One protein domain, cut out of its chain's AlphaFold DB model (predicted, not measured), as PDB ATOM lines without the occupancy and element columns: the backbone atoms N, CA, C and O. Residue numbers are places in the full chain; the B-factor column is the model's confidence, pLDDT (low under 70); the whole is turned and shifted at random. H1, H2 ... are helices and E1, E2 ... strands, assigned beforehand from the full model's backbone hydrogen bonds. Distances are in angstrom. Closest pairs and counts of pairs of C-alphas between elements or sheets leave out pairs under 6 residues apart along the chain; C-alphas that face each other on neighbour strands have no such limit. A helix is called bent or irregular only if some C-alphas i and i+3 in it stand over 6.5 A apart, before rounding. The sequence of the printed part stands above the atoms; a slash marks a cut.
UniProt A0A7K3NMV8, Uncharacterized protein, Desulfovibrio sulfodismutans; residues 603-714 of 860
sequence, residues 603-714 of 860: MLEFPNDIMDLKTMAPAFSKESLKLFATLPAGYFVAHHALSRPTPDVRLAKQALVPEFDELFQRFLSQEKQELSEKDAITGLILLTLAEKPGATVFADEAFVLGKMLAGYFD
ATOM      1  N   MET A 603      23.147  43.355  -5.834       68.81
ATOM      2  CA  MET A 603      23.928  42.186  -6.266       68.81
ATOM      3  C   MET A 603      23.413  40.844  -5.716       68.81
ATOM      4  O   MET A 603      23.969  39.803  -6.048       68.81
ATOM      5  N   LEU A 604      22.376  40.843  -4.869       78.38
ATOM      6  CA  LEU A 604      21.855  39.605  -4.278       78.38
ATOM      7  C   LEU A 604      21.030  38.821  -5.296       78.38
ATOM      8  O   LEU A 604      20.124  39.391  -5.893       78.38
ATOM      9  N   GLU A 605      21.285  37.526  -5.468       82.50
ATOM     10  CA  GLU A 605      20.559  36.687  -6.428       82.50
ATOM     11  C   GLU A 605      19.516  35.785  -5.759       82.50
ATOM     12  O   GLU A 605      19.774  35.158  -4.735       82.50
ATOM     13  N   PHE A 606      18.339  35.665  -6.377       83.75
ATOM     14  CA  PHE A 606      17.211  34.887  -5.863       83.75
ATOM     15  C   PHE A 606      16.523  34.058  -6.960       83.75
ATOM     16  O   PHE A 606      16.454  34.517  -8.095       83.75
ATOM     17  N   PRO A 607      15.966  32.867  -6.664       84.00
ATOM     18  CA  PRO A 607      15.213  32.039  -7.615       84.00
ATOM     19  C   PRO A 607      14.200  32.794  -8.497       84.00
ATOM     20  O   PRO A 607      13.364  33.542  -7.995       84.00
ATOM     21  N   ASN A 608      14.293  32.583  -9.815       80.88
ATOM     22  CA  ASN A 608      13.583  33.305 -10.867       80.88
ATOM     23  C   ASN A 608      12.091  32.968 -10.880       80.88
ATOM     24  O   ASN A 608      11.642  32.034 -11.544       80.88
ATOM     25  N   ASP A 609      11.337  33.808 -10.187       75.69
ATOM     26  CA  ASP A 609       9.877  33.819 -10.213       75.69
ATOM     27  C   ASP A 609       9.322  34.885 -11.197       75.69
ATOM     28  O   ASP A 609       8.128  35.176 -11.180       75.69
ATOM     29  N   ILE A 610      10.170  35.520 -12.027       73.19
ATOM     30  CA  ILE A 610       9.812  36.681 -12.870       73.19
ATOM     31  C   ILE A 610       9.445  36.290 -14.308       73.19
ATOM     32  O   ILE A 610       8.614  36.972 -14.906       73.19
ATOM     33  N   MET A 611      10.042  35.236 -14.872       73.94
ATOM     34  CA  MET A 611       9.778  34.776 -16.244       73.94
ATOM     35  C   MET A 611       9.692  33.248 -16.301       73.94
ATOM     36  O   MET A 611      10.592  32.565 -15.812       73.94
ATOM     37  N   ASP A 612       8.657  32.699 -16.953       71.50
ATOM     38  CA  ASP A 612       8.555  31.248 -17.147       71.50
ATOM     39  C   ASP A 612       9.465  30.764 -18.281       71.50
ATOM     40  O   ASP A 612       9.109  30.734 -19.463       71.50
ATOM     41  N   LEU A 613      10.647  30.304 -17.888       73.19
ATOM     42  CA  LEU A 613      11.645  29.711 -18.772       73.19
ATOM     43  C   LEU A 613      11.138  28.475 -19.541       73.19
ATOM     44  O   LEU A 613      11.731  28.113 -20.557       73.19
ATOM     45  N   LYS A 614      10.048  27.820 -19.108       72.69
ATOM     46  CA  LYS A 614       9.498  26.637 -19.798       72.69
ATOM     47  C   LYS A 614       8.860  26.979 -21.138       72.69
ATOM     48  O   LYS A 614       8.951  26.176 -22.062       72.69
ATOM     49  N   THR A 615       8.247  28.154 -21.261       66.19
ATOM     50  CA  THR A 615       7.621  28.611 -22.517       66.19
ATOM     51  C   THR A 615       8.656  28.877 -23.613       66.19
ATOM     52  O   THR A 615       8.399  28.638 -24.791       66.19
ATOM     53  N   MET A 616       9.863  29.280 -23.212       66.50
ATOM     54  CA  MET A 616      10.989  29.599 -24.095       66.50
ATOM     55  C   MET A 616      11.904  28.404 -24.378       66.50
ATOM     56  O   MET A 616      12.794  28.485 -25.224       66.50
ATOM     57  N   ALA A 617      11.653  27.267 -23.726       67.94
ATOM     58  CA  ALA A 617      12.428  26.041 -23.877       67.94
ATOM     59  C   ALA A 617      12.606  25.519 -25.320       67.94
ATOM     60  O   ALA A 617      13.622  24.880 -25.570       67.94
ATOM     61  N   PRO A 618      11.690  25.747 -26.285       68.88
ATOM     62  CA  PRO A 618      11.900  25.309 -27.668       68.88
ATOM     63  C   PRO A 618      12.966  26.100 -28.440       68.88
ATOM     64  O   PRO A 618      13.501  25.579 -29.413       68.88
ATOM     65  N   ALA A 619      13.258  27.341 -28.039       66.81
ATOM     66  CA  ALA A 619      14.210  28.218 -28.732       66.81
ATOM     67  C   ALA A 619      15.608  28.228 -28.094       66.81
ATOM     68  O   ALA A 619      16.550  28.774 -28.671       66.81
ATOM     69  N   PHE A 620      15.735  27.626 -26.910       77.44
ATOM     70  CA  PHE A 620      16.924  27.674 -26.074       77.44
ATOM     71  C   PHE A 620      17.275  26.284 -25.532       77.44
ATOM     72  O   PHE A 620      16.420  25.465 -25.203       77.44
ATOM     73  N   SER A 621      18.563  26.006 -25.417       76.31
ATOM     74  CA  SER A 621      19.113  24.869 -24.715       76.31
ATOM     75  C   SER A 621      18.701  24.856 -23.239       76.31
ATOM     76  O   SER A 621      18.579  25.869 -22.546       76.31
ATOM     77  N   LYS A 622      18.548  23.640 -22.713       75.12
ATOM     78  CA  LYS A 622      18.209  23.408 -21.302       75.12
ATOM     79  C   LYS A 622      19.264  23.961 -20.333       75.12
ATOM     80  O   LYS A 622      18.943  24.227 -19.179       75.12
ATOM     81  N   GLU A 623      20.510  24.105 -20.780       75.44
ATOM     82  CA  GLU A 623      21.638  24.558 -19.962       75.44
ATOM     83  C   GLU A 623      21.643  26.073 -19.773       75.44
ATOM     84  O   GLU A 623      21.784  26.548 -18.646       75.44
ATOM     85  N   SER A 624      21.421  26.830 -20.849       78.12
ATOM     86  CA  SER A 624      21.333  28.287 -20.781       78.12
ATOM     87  C   SER A 624      20.141  28.728 -19.939       78.12
ATOM     88  O   SER A 624      20.288  29.605 -19.095       78.12
ATOM     89  N   LEU A 625      19.001  28.042 -20.051       78.38
ATOM     90  CA  LEU A 625      17.827  28.301 -19.212       78.38
ATOM     91  C   LEU A 625      18.104  28.076 -17.718       78.38
ATOM     92  O   LEU A 625      17.617  28.829 -16.881       78.38
ATOM     93  N   LYS A 626      18.931  27.089 -17.352       79.75
ATOM     94  CA  LYS A 626      19.264  26.807 -15.946       79.75
ATOM     95  C   LYS A 626      20.016  27.961 -15.265       79.75
ATOM     96  O   LYS A 626      19.887  28.121 -14.057       79.75
ATOM     97  N   LEU A 627      20.783  28.759 -16.010       80.56
ATOM     98  CA  LEU A 627      21.540  29.898 -15.463       80.56
ATOM     99  C   LEU A 627      20.655  31.067 -15.053       80.56
ATOM    100  O   LEU A 627      21.035  31.844 -14.193       80.56
ATOM    101  N   PHE A 628      19.466  31.147 -15.636       81.81
ATOM    102  CA  PHE A 628      18.459  32.133 -15.273       81.81
ATOM    103  C   PHE A 628      17.439  31.542 -14.308       81.81
ATOM    104  O   PHE A 628      16.354  32.089 -14.159       81.81
ATOM    105  N   ALA A 629      17.754  30.420 -13.651       80.75
ATOM    106  CA  ALA A 629      16.925  29.883 -12.578       80.75
ATOM    107  C   ALA A 629      16.949  30.769 -11.321       80.75
ATOM    108  O   ALA A 629      16.079  30.598 -10.475       80.75
ATOM    109  N   THR A 630      17.901  31.701 -11.208       82.06
ATOM    110  CA  THR A 630      17.980  32.789 -10.219       82.06
ATOM    111  C   THR A 630      18.187  34.127 -10.945       82.06
ATOM    112  O   THR A 630      18.637  34.138 -12.090       82.06
ATOM    113  N   LEU A 631      17.820  35.250 -10.324       82.19
ATOM    114  CA  LEU A 631      17.978  36.611 -10.845       82.19
ATOM    115  C   LEU A 631      18.456  37.580  -9.752       82.19
ATOM    116  O   LEU A 631      18.141  37.369  -8.581       82.19
ATOM    117  N   PRO A 632      19.143  38.675 -10.108       86.19
ATOM    118  CA  PRO A 632      19.507  39.720  -9.155       86.19
ATOM    119  C   PRO A 632      18.300  40.426  -8.513       86.19
ATOM    120  O   PRO A 632      17.224  40.563  -9.103       86.19
ATOM    121  N   ALA A 633      18.497  40.958  -7.309       82.94
ATOM    122  CA  ALA A 633      17.495  41.615  -6.478       82.94
ATOM    123  C   ALA A 633      16.832  42.795  -7.183       82.94
ATOM    124  O   ALA A 633      15.634  43.033  -7.007       82.94
ATOM    125  N   GLY A 634      17.608  43.511  -8.004       81.75
ATOM    126  CA  GLY A 634      17.126  44.618  -8.826       81.75
ATOM    127  C   GLY A 634      15.934  44.215  -9.695       81.75
ATOM    128  O   GLY A 634      14.948  44.952  -9.753       81.75
ATOM    129  N   TYR A 635      15.949  43.005 -10.265       82.94
ATOM    130  CA  TYR A 635      14.837  42.482 -11.061       82.94
ATOM    131  C   TYR A 635      13.579  42.276 -10.207       82.94
ATOM    132  O   TYR A 635      12.489  42.656 -10.631       82.94
ATOM    133  N   PHE A 636      13.703  41.752  -8.983       83.88
ATOM    134  CA  PHE A 636      12.570  41.544  -8.065       83.88
ATOM    135  C   PHE A 636      12.002  42.853  -7.525       83.88
ATOM    136  O   PHE A 636      10.782  43.000  -7.402       83.88
ATOM    137  N   VAL A 637      12.868  43.828  -7.248       82.94
ATOM    138  CA  VAL A 637      12.451  45.165  -6.830       82.94
ATOM    139  C   VAL A 637      11.725  45.879  -7.964       82.94
ATOM    140  O   VAL A 637      10.622  46.378  -7.742       82.94
ATOM    141  N   ALA A 638      12.276  45.875  -9.182       80.56
ATOM    142  CA  ALA A 638      11.623  46.440 -10.361       80.56
ATOM    143  C   ALA A 638      10.297  45.730 -10.656       80.56
ATOM    144  O   ALA A 638       9.276  46.380 -10.890       80.56
ATOM    145  N   HIS A 639      10.280  44.398 -10.569       83.12
ATOM    146  CA  HIS A 639       9.076  43.606 -10.762       83.12
ATOM    147  C   HIS A 639       7.986  43.997  -9.757       83.12
ATOM    148  O   HIS A 639       6.863  44.281 -10.173       83.12
ATOM    149  N   HIS A 640       8.306  44.060  -8.460       82.88
ATOM    150  CA  HIS A 640       7.357  44.439  -7.414       82.88
ATOM    151  C   HIS A 640       6.924  45.910  -7.522       82.88
ATOM    152  O   HIS A 640       5.743  46.207  -7.353       82.88
ATOM    153  N   ALA A 641       7.839  46.829  -7.847       79.94
ATOM    154  CA  ALA A 641       7.562  48.259  -7.994       79.94
ATOM    155  C   ALA A 641       6.621  48.565  -9.171       79.94
ATOM    156  O   ALA A 641       5.725  49.398  -9.033       79.94
ATOM    157  N   LEU A 642       6.795  47.873 -10.301       77.19
ATOM    158  CA  LEU A 642       5.978  48.032 -11.510       77.19
ATOM    159  C   LEU A 642       4.620  47.314 -11.421       77.19
ATOM    160  O   LEU A 642       3.688  47.700 -12.121       77.19
ATOM    161  N   SER A 643       4.497  46.283 -10.577       75.50
ATOM    162  CA  SER A 643       3.255  45.508 -10.392       75.50
ATOM    163  C   SER A 643       2.265  46.134  -9.395       75.50
ATOM    164  O   SER A 643       1.148  45.632  -9.242       75.50
ATOM    165  N   ARG A 644       2.644  47.208  -8.690       72.38
ATOM    166  CA  ARG A 644       1.763  47.905  -7.738       72.38
ATOM    167  C   ARG A 644       0.631  48.657  -8.456       72.38
ATOM    168  O   ARG A 644       0.837  49.137  -9.566       72.38
ATOM    169  N   PRO A 645      -0.531  48.858  -7.796       69.06
ATOM    170  CA  PRO A 645      -1.616  49.692  -8.329       69.06
ATOM    171  C   PRO A 645      -1.172  51.117  -8.702       69.06
ATOM    172  O   PRO A 645      -1.716  51.715  -9.624       69.06
ATOM    173  N   THR A 646      -0.165  51.643  -8.001       74.12
ATOM    174  CA  THR A 646       0.554  52.880  -8.322       74.12
ATOM    175  C   THR A 646       2.040  52.556  -8.544       74.12
ATOM    176  O   THR A 646       2.758  52.333  -7.565       74.12
ATOM    177  N   PRO A 647       2.515  52.485  -9.804       76.56
ATOM    178  CA  PRO A 647       3.900  52.123 -10.104       76.56
ATOM    179  C   PRO A 647       4.919  53.141  -9.575       76.56
ATOM    180  O   PRO A 647       4.762  54.346  -9.775       76.56
ATOM    181  N   ASP A 648       6.001  52.657  -8.960       79.25
ATOM    182  CA  ASP A 648       7.140  53.494  -8.554       79.25
ATOM    183  C   ASP A 648       8.223  53.500  -9.646       79.25
ATOM    184  O   ASP A 648       9.161  52.700  -9.655       79.25
ATOM    185  N   VAL A 649       8.063  54.411 -10.610       76.75
ATOM    186  CA  VAL A 649       8.928  54.519 -11.802       76.75
ATOM    187  C   VAL A 649      10.365  54.910 -11.443       76.75
ATOM    188  O   VAL A 649      11.309  54.520 -12.132       76.75
ATOM    189  N   ARG A 650      10.556  55.675 -10.364       78.25
ATOM    190  CA  ARG A 650      11.889  56.097  -9.922       78.25
ATOM    191  C   ARG A 650      12.684  54.896  -9.418       78.25
ATOM    192  O   ARG A 650      13.834  54.735  -9.819       78.25
ATOM    193  N   LEU A 651      12.055  54.053  -8.597       76.88
ATOM    194  CA  LEU A 651      12.671  52.833  -8.079       76.88
ATOM    195  C   LEU A 651      12.988  51.837  -9.208       76.88
ATOM    196  O   LEU A 651      14.059  51.239  -9.220       76.88
ATOM    197  N   ALA A 652      12.105  51.723 -10.206       79.06
ATOM    198  CA  ALA A 652      12.322  50.861 -11.370       79.06
ATOM    199  C   ALA A 652      13.497  51.319 -12.261       79.06
ATOM    200  O   ALA A 652      14.289  50.490 -12.703       79.06
ATOM    201  N   LYS A 653      13.661  52.630 -12.505       78.12
ATOM    202  CA  LYS A 653      14.812  53.174 -13.260       78.12
ATOM    203  C   LYS A 653      16.145  52.903 -12.590       78.12
ATOM    204  O   LYS A 653      17.105  52.554 -13.268       78.12
ATOM    205  N   GLN A 654      16.190  53.063 -11.274       79.06
ATOM    206  CA  GLN A 654      17.392  52.802 -10.495       79.06
ATOM    207  C   GLN A 654      17.824  51.330 -10.581       79.06
ATOM    208  O   GLN A 654      19.018  51.054 -10.541       79.06
ATOM    209  N   ALA A 655      16.866  50.417 -10.750       78.88
ATOM    210  CA  ALA A 655      17.123  48.988 -10.847       78.88
ATOM    211  C   ALA A 655      17.527  48.503 -12.246       78.88
ATOM    212  O   ALA A 655      18.374  47.626 -12.341       78.88
ATOM    213  N   LEU A 656      16.933  49.036 -13.320       80.50
ATOM    214  CA  LEU A 656      17.058  48.431 -14.656       80.50
ATOM    215  C   LEU A 656      18.123  49.066 -15.563       80.50
ATOM    216  O   LEU A 656      18.650  48.384 -16.432       80.50
ATOM    217  N   VAL A 657      18.464  50.349 -15.382       80.00
ATOM    218  CA  VAL A 657      19.433  51.046 -16.260       80.00
ATOM    219  C   VAL A 657      20.827  50.386 -16.289       80.00
ATOM    220  O   VAL A 657      21.337  50.179 -17.389       80.00
ATOM    221  N   PRO A 658      21.436  50.000 -15.148       81.31
ATOM    222  CA  PRO A 658      22.755  49.355 -15.148       81.31
ATOM    223  C   PRO A 658      22.791  48.019 -15.905       81.31
ATOM    224  O   PRO A 658      23.773  47.715 -16.579       81.31
ATOM    225  N   GLU A 659      21.704  47.250 -15.833       82.31
ATOM    226  CA  GLU A 659      21.580  45.940 -16.481       82.31
ATOM    227  C   GLU A 659      21.548  46.059 -18.012       82.31
ATOM    228  O   GLU A 659      22.138  45.241 -18.724       82.31
ATOM    229  N   PHE A 660      20.905  47.110 -18.540       78.50
ATOM    230  CA  PHE A 660      20.945  47.405 -19.973       78.50
ATOM    231  C   PHE A 660      22.374  47.741 -20.434       78.50
ATOM    232  O   PHE A 660      22.832  47.201 -21.440       78.50
ATOM    233  N   ASP A 661      23.095  48.590 -19.695       75.75
ATOM    234  CA  ASP A 661      24.453  49.017 -20.057       75.75
ATOM    235  C   ASP A 661      25.455  47.850 -20.063       75.75
ATOM    236  O   ASP A 661      26.302  47.758 -20.955       75.75
ATOM    237  N   GLU A 662      25.357  46.926 -19.108       80.56
ATOM    238  CA  GLU A 662      26.251  45.769 -19.032       80.56
ATOM    239  C   GLU A 662      26.051  44.788 -20.195       80.56
ATOM    240  O   GLU A 662      27.021  44.392 -20.855       80.56
ATOM    241  N   LEU A 663      24.797  44.418 -20.484       80.88
ATOM    242  CA  LEU A 663      24.455  43.562 -21.622       80.88
ATOM    243  C   LEU A 663      24.999  44.158 -22.925       80.88
ATOM    244  O   LEU A 663      25.530  43.448 -23.786       80.88
ATOM    245  N   PHE A 664      24.923  45.483 -23.040       79.00
ATOM    246  CA  PHE A 664      25.438  46.194 -24.190       79.00
ATOM    247  C   PHE A 664      26.982  46.161 -24.288       79.00
ATOM    248  O   PHE A 664      27.525  45.954 -25.374       79.00
ATOM    249  N   GLN A 665      27.727  46.276 -23.183       73.50
ATOM    250  CA  GLN A 665      29.199  46.163 -23.205       73.50
ATOM    251  C   GLN A 665      29.675  44.764 -23.598       73.50
ATOM    252  O   GLN A 665      30.605  44.623 -24.393       73.50
ATOM    253  N   ARG A 666      29.040  43.723 -23.052       75.81
ATOM    254  CA  ARG A 666      29.418  42.326 -23.315       75.81
ATOM    255  C   ARG A 666      29.223  41.943 -24.771       75.81
ATOM    256  O   ARG A 666      30.058  41.252 -25.344       75.81
ATOM    257  N   PHE A 667      28.141  42.411 -25.380       76.94
ATOM    258  CA  PHE A 667      27.890  42.195 -26.798       76.94
ATOM    259  C   PHE A 667      29.039  42.737 -27.677       76.94
ATOM    260  O   PHE A 667      29.419  42.113 -28.668       76.94
ATOM    261  N   LEU A 668      29.640  43.863 -27.284       66.81
ATOM    262  CA  LEU A 668      30.722  44.512 -28.028       66.81
ATOM    263  C   LEU A 668      32.097  43.871 -27.873       66.81
ATOM    264  O   LEU A 668      32.919  43.986 -28.779       66.81
ATOM    265  N   SER A 669      32.370  43.235 -26.734       64.50
ATOM    266  CA  SER A 669      33.675  42.629 -26.438       64.50
ATOM    267  C   SER A 669      33.858  41.233 -27.046       64.50
ATOM    268  O   SER A 669      34.961  40.689 -27.025       64.50
ATOM    269  N   GLN A 670      32.804  40.641 -27.614       66.81
ATOM    270  CA  GLN A 670      32.851  39.314 -28.234       66.81
ATOM    271  C   GLN A 670      33.419  39.367 -29.660       66.81
ATOM    272  O   GLN A 670      33.118  40.267 -30.428       66.81
ATOM    273  N   GLU A 671      34.198  38.362 -30.069       54.25
ATOM    274  CA  GLU A 671      34.900  38.350 -31.368       54.25
ATOM    275  C   GLU A 671      33.966  38.263 -32.592       54.25
ATOM    276  O   GLU A 671      34.248  38.859 -33.636       54.25
ATOM    277  N   LYS A 672      32.844  37.540 -32.448       62.31
ATOM    278  CA  LYS A 672      31.815  37.350 -33.489       62.31
ATOM    279  C   LYS A 672      30.638  38.322 -33.380       62.31
ATOM    280  O   LYS A 672      29.866  38.408 -34.327       62.31
ATOM    281  N   GLN A 673      30.511  39.002 -32.234       65.69
ATOM    282  CA  GLN A 673      29.419  39.929 -31.908       65.69
ATOM    283  C   GLN A 673      28.043  39.380 -32.295       65.69
ATOM    284  O   GLN A 673      27.207  40.018 -32.937       65.69
ATOM    285  N   GLU A 674      27.849  38.131 -31.916       71.88
ATOM    286  CA  GLU A 674      26.570  37.460 -31.932       71.88
ATOM    287  C   GLU A 674      26.133  37.387 -30.481       71.88
ATOM    288  O   GLU A 674      26.964  37.117 -29.617       71.88
ATOM    289  N   LEU A 675      24.847  37.590 -30.192       75.94
ATOM    290  CA  LEU A 675      24.382  37.329 -28.838       75.94
ATOM    291  C   LEU A 675      24.641  35.866 -28.497       75.94
ATOM    292  O   LEU A 675      24.258  34.956 -29.244       75.94
ATOM    293  N   SER A 676      25.279  35.651 -27.350       78.06
ATOM    294  CA  SER A 676      25.241  34.341 -26.740       78.06
ATOM    295  C   SER A 676      23.803  34.034 -26.338       78.06
ATOM    296  O   SER A 676      22.976  34.919 -26.116       78.06
ATOM    297  N   GLU A 677      23.511  32.752 -26.196       75.25
ATOM    298  CA  GLU A 677      22.199  32.301 -25.760       75.25
ATOM    299  C   GLU A 677      21.776  32.924 -24.411       75.25
ATOM    300  O   GLU A 677      20.616  33.267 -24.200       75.25
ATOM    301  N   LYS A 678      22.742  33.149 -23.511       81.00
ATOM    302  CA  LYS A 678      22.517  33.777 -22.203       81.00
ATOM    303  C   LYS A 678      22.204  35.263 -22.323       81.00
ATOM    304  O   LYS A 678      21.321  35.769 -21.635       81.00
ATOM    305  N   ASP A 679      22.910  35.955 -23.207       82.75
ATOM    306  CA  ASP A 679      22.689  37.377 -23.465       82.75
ATOM    307  C   ASP A 679      21.314  37.590 -24.124       82.75
ATOM    308  O   ASP A 679      20.618  38.557 -23.815       82.75
ATOM    309  N   ALA A 680      20.864  36.635 -24.948       79.88
ATOM    310  CA  ALA A 680      19.512  36.617 -25.498       79.88
ATOM    311  C   ALA A 680      18.438  36.410 -24.410       79.88
ATOM    312  O   ALA A 680      17.455  37.148 -24.376       79.88
ATOM    313  N   ILE A 681      18.628  35.470 -23.474       80.88
ATOM    314  CA  ILE A 681      17.694  35.266 -22.349       80.88
ATOM    315  C   ILE A 681      17.667  36.494 -21.419       80.88
ATOM    316  O   ILE A 681      16.589  36.942 -21.033       80.88
ATOM    317  N   THR A 682      18.826  37.090 -21.116       83.56
ATOM    318  CA  THR A 682      18.930  38.339 -20.332       83.56
ATOM    319  C   THR A 682      18.163  39.473 -21.014       83.56
ATOM    320  O   THR A 682      17.347  40.146 -20.385       83.56
ATOM    321  N   GLY A 683      18.355  39.636 -22.327       81.38
ATOM    322  CA  GLY A 683      17.627  40.614 -23.132       81.38
ATOM    323  C   GLY A 683      16.111  40.399 -23.113       81.38
ATOM    324  O   GLY A 683      15.366  41.374 -23.060       81.38
ATOM    325  N   LEU A 684      15.643  39.146 -23.084       77.06
ATOM    326  CA  LEU A 684      14.215  38.814 -22.975       77.06
ATOM    327  C   LEU A 684      13.619  39.145 -21.598       77.06
ATOM    328  O   LEU A 684      12.500  39.656 -21.523       77.06
ATOM    329  N   ILE A 685      14.347  38.896 -20.506       80.75
ATOM    330  CA  ILE A 685      13.904  39.248 -19.143       80.75
ATOM    331  C   ILE A 685      13.800  40.770 -18.997       80.75
ATOM    332  O   ILE A 685      12.800  41.286 -18.494       80.75
ATOM    333  N   LEU A 686      14.808  41.495 -19.487       83.31
ATOM    334  CA  LEU A 686      14.819  42.955 -19.481       83.31
ATOM    335  C   LEU A 686      13.697  43.540 -20.348       83.31
ATOM    336  O   LEU A 686      13.010  44.465 -19.912       83.31
ATOM    337  N   LEU A 687      13.439  42.953 -21.520       79.81
ATOM    338  CA  LEU A 687      12.305  43.322 -22.370       79.81
ATOM    339  C   LEU A 687      10.962  43.077 -21.660       79.81
ATOM    340  O   LEU A 687      10.089  43.942 -21.672       79.81
ATOM    341  N   THR A 688      10.823  41.952 -20.951       76.94
ATOM    342  CA  THR A 688       9.618  41.604 -20.174       76.94
ATOM    343  C   THR A 688       9.299  42.638 -19.091       76.94
ATOM    344  O   THR A 688       8.133  42.948 -18.838       76.94
ATOM    345  N   LEU A 689      10.324  43.206 -18.451       79.06
ATOM    346  CA  LEU A 689      10.151  44.271 -17.464       79.06
ATOM    347  C   LEU A 689       9.891  45.638 -18.118       79.06
ATOM    348  O   LEU A 689       9.063  46.395 -17.606       79.06
ATOM    349  N   ALA A 690      10.539  45.933 -19.251       78.00
ATOM    350  CA  ALA A 690      10.392  47.187 -19.997       78.00
ATOM    351  C   ALA A 690       9.032  47.333 -20.710       78.00
ATOM    352  O   ALA A 690       8.575  48.453 -20.931       78.00
ATOM    353  N   GLU A 691       8.348  46.227 -21.018       72.19
ATOM    354  CA  GLU A 691       7.024  46.225 -21.661       72.19
ATOM    355  C   GLU A 691       5.837  46.214 -20.677       72.19
ATOM    356  O   GLU A 691       4.671  46.217 -21.093       72.19
ATOM    357  N   LYS A 692       6.084  46.217 -19.358       71.81
ATOM    358  CA  LYS A 692       4.999  46.269 -18.365       71.81
ATOM    359  C   LYS A 692       4.159  47.553 -18.511       71.81
ATOM    360  O   LYS A 692       4.707  48.613 -18.806       71.81
ATOM    361  N   PRO A 693       2.848  47.531 -18.189       62.84
ATOM    362  CA  PRO A 693       1.976  48.709 -18.312       62.84
ATOM    363  C   PRO A 693       2.469  49.969 -17.573       62.84
ATOM    364  O   PRO A 693       2.162  51.083 -17.984       62.84
ATOM    365  N   GLY A 694       3.249  49.804 -16.496       64.19
ATOM    366  CA  GLY A 694       3.875  50.896 -15.740       64.19
ATOM    367  C   GLY A 694       5.259  51.349 -16.240       64.19
ATOM    368  O   GLY A 694       5.866  52.197 -15.593       64.19
ATOM    369  N   ALA A 695       5.778  50.793 -17.342       67.06
ATOM    370  CA  ALA A 695       7.173  50.915 -17.788       67.06
ATOM    371  C   ALA A 695       7.372  51.788 -19.049       67.06
ATOM    372  O   ALA A 695       8.401  51.699 -19.712       67.06
ATOM    373  N   THR A 696       6.440  52.700 -19.356       69.81
ATOM    374  CA  THR A 696       6.439  53.553 -20.571       69.81
ATOM    375  C   THR A 696       7.692  54.416 -20.793       69.81
ATOM    376  O   THR A 696       7.840  55.020 -21.851       69.81
ATOM    377  N   VAL A 697       8.597  54.490 -19.817       73.06
ATOM    378  CA  VAL A 697       9.810  55.314 -19.858       73.06
ATOM    379  C   VAL A 697      11.036  54.581 -20.434       73.06
ATOM    380  O   VAL A 697      12.041  55.236 -20.679       73.06
ATOM    381  N   PHE A 698      10.959  53.270 -20.689       78.06
ATOM    382  CA  PHE A 698      12.054  52.449 -21.252       78.06
ATOM    383  C   PHE A 698      11.866  52.119 -22.748       78.06
ATOM    384  O   PHE A 698      12.218  51.036 -23.218       78.06
ATOM    385  N   ALA A 699      11.233  53.018 -23.505       71.88
ATOM    386  CA  ALA A 699      10.837  52.751 -24.890       71.88
ATOM    387  C   ALA A 699      12.031  52.603 -25.860       71.88
ATOM    388  O   ALA A 699      11.971  51.786 -26.781       71.88
ATOM    389  N   ASP A 700      13.114  53.361 -25.656       68.62
ATOM    390  CA  ASP A 700      14.307  53.323 -26.515       68.62
ATOM    391  C   ASP A 700      15.153  52.061 -26.261       68.62
ATOM    392  O   ASP A 700      15.662  51.443 -27.200       68.62
ATOM    393  N   GLU A 701      15.265  51.633 -25.002       79.69
ATOM    394  CA  GLU A 701      15.932  50.395 -24.592       79.69
ATOM    395  C   GLU A 701      15.173  49.164 -25.100       79.69
ATOM    396  O   GLU A 701      15.786  48.249 -25.658       79.69
ATOM    397  N   ALA A 702      13.837  49.176 -25.009       76.19
ATOM    398  CA  ALA A 702      12.988  48.138 -25.592       76.19
ATOM    399  C   ALA A 702      13.185  48.029 -27.119       76.19
ATOM    400  O   ALA A 702      13.250  46.925 -27.660       76.19
ATOM    401  N   PHE A 703      13.366  49.156 -27.820       73.56
ATOM    402  CA  PHE A 703      13.635  49.166 -29.262       73.56
ATOM    403  C   PHE A 703      15.001  48.559 -29.634       73.56
ATOM    404  O   PHE A 703      15.086  47.772 -30.582       73.56
ATOM    405  N   VAL A 704      16.078  48.902 -28.914       73.25
ATOM    406  CA  VAL A 704      17.430  48.352 -29.163       73.25
ATOM    407  C   VAL A 704      17.483  46.858 -28.849       73.25
ATOM    408  O   VAL A 704      17.989  46.087 -29.669       73.25
ATOM    409  N   LEU A 705      16.907  46.433 -27.720       77.19
ATOM    410  CA  LEU A 705      16.791  45.016 -27.372       77.19
ATOM    411  C   LEU A 705      15.975  44.247 -28.405       77.19
ATOM    412  O   LEU A 705      16.400  43.177 -28.835       77.19
ATOM    413  N   GLY A 706      14.868  44.824 -28.881       70.06
ATOM    414  CA  GLY A 706      14.076  44.256 -29.968       70.06
ATOM    415  C   GLY A 706      14.904  43.995 -31.231       70.06
ATOM    416  O   GLY A 706      14.765  42.938 -31.837       70.06
ATOM    417  N   LYS A 707      15.825  44.900 -31.603       71.44
ATOM    418  CA  LYS A 707      16.731  44.705 -32.753       71.44
ATOM    419  C   LYS A 707      17.809  43.649 -32.518       71.44
ATOM    420  O   LYS A 707      18.060  42.846 -33.412       71.44
ATOM    421  N   MET A 708      18.453  43.650 -31.351       76.69
ATOM    422  CA  MET A 708      19.488  42.664 -31.017       76.69
ATOM    423  C   MET A 708      18.900  41.247 -30.957       76.69
ATOM    424  O   MET A 708      19.470  40.318 -31.528       76.69
ATOM    425  N   LEU A 709      17.722  41.100 -30.341       75.69
ATOM    426  CA  LEU A 709      16.989  39.837 -30.291       75.69
ATOM    427  C   LEU A 709      16.482  39.426 -31.678       75.69
ATOM    428  O   LEU A 709      16.635  38.267 -32.047       75.69
ATOM    429  N   ALA A 710      15.962  40.352 -32.490       68.94
ATOM    430  CA  ALA A 710      15.583  40.046 -33.872       68.94
ATOM    431  C   ALA A 710      16.770  39.535 -34.709       68.94
ATOM    432  O   ALA A 710      16.592  38.602 -35.483       68.94
ATOM    433  N   GLY A 711      17.978  40.085 -34.523       68.81
ATOM    434  CA  GLY A 711      19.201  39.583 -35.163       68.81
ATOM    435  C   GLY A 711      19.644  38.202 -34.659       68.81
ATOM    436  O   GLY A 711      20.217  37.427 -35.419       68.81
ATOM    437  N   TYR A 712      19.349  37.860 -33.401       73.19
ATOM    438  CA  TYR A 712      19.569  36.513 -32.864       73.19
ATOM    439  C   TYR A 712      18.589  35.483 -33.452       73.19
ATOM    440  O   TYR A 712      18.996  34.366 -33.762       73.19
ATOM    441  N   PHE A 713      17.322  35.864 -33.647       68.94
ATOM    442  CA  PHE A 713      16.280  35.012 -34.239       68.94
ATOM    443  C   PHE A 713      16.203  35.092 -35.778       68.94
ATOM    444  O   PHE A 713      15.251  34.583 -36.369       68.94
ATOM    445  N   ASP A 714      17.184  35.715 -36.439       69.31
ATOM    446  CA  ASP A 714      17.263  35.775 -37.902       69.31
ATOM    447  C   ASP A 714      17.563  34.385 -38.502       69.31
ATOM    448  O   ASP A 714      18.339  33.587 -37.965       69.31
TER     449      ASP A 714
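AT A GLANCE: This is residues 603 to 714 of the 860 residues of an uncharacterized protein of Desulfovibrio sulfodismutans (UniProt A0A7K3NMV8). Three helices, H3, H4 and H5, form an up-and-down bundle, each running against the one before it, and their centres make a triangle. The earlier part of the domain covers one side of this bundle: the short helix H1 packs on the beginning of H4, H2 packs on the first part of H3, and a tiny two-stranded antiparallel sheet, E1 and E2, lies between H1 and H2. Residues 668 to 673 stick out where the chain turns from H3 to H4. The printed part has 112 residues, with five named helices and two named strands in the order E1 H1 E2 H2 H3 H4 H5, and the class is mostly helix. The whole is compact, with a radius of gyration of the C-alphas of 13.8 A, and only just elongated, with spans of 41 by 27 by 24 A.

IN THESE COORDINATES: Strand E1, residues 605 to 607, begins at C-alpha 605, (20.559, 36.687, -6.428). Helix H1 is residues 622 to 627, strand E2 residues 630 to 632, and helix H2 residues 633 to 642, 14.1 A long. The longest helix, H3, residues 649 to 669, begins at C-alpha 649, (8.928, 54.519, -11.802), and is 31.1 A long. H3 is irregular, with C-alphas 655 and 658 7.1 A apart, and has a kink of 29 degrees near residue 656. H4, residues 677 to 690, is 19.9 A long. H5, residues 699 to 712, is 20.1 A long and ends at C-alpha 712, (19.569, 36.513, -32.864).

HOW THE PARTS SIT: H4 is the hub, touching three other helices. H3 and H4 form a helical hairpin at a shallow tilt of 23 degrees; their closest C-alphas, those of Leu 663 and Asp 679, are 6.7 A apart. H4 and H5 form another at 27 degrees, closest at the C-alphas of Leu 687 and Ala 702, 5.8 A. H3 and H5 are close but not clearly touching, with the closest C-alphas, those of Phe 660 and Glu 701, 7.4 A apart. H1 touches H4, with residues 677 to 681 of H4 alone, at a steep tilt of 60 degrees; the C-alphas of Ser 624 and Lys 678 are closest, 5.8 A. H2 touches H3, with residues 649 to 656 of H3 alone, at a steep tilt of 46 degrees, opposite ways; the C-alphas of Ala 638 and Ala 652 are closest, 4.6 A. H1 and H2 are apart. Across E1 and E2, N 606 and O 631 are 2.8 A apart and N 631 and O 606 2.7 A, both within hydrogen-bond range. Every O i to N i+4 pair is within that range in H2, H4 and H5, against 1 of 2 in H1 and 14 of 17 in H3.

THE WHOLE: The two C-alphas farthest apart, those of Pro 645 and Glu 671, are 44.6 A apart. The printed part has no cut. The link from E1 to H1, residues 608 to 621, is long. The mean pLDDT of the printed part is 75.8, and 22 residues are under 70, among them residues 615 to 619, 668 to 673 and 693 to 696.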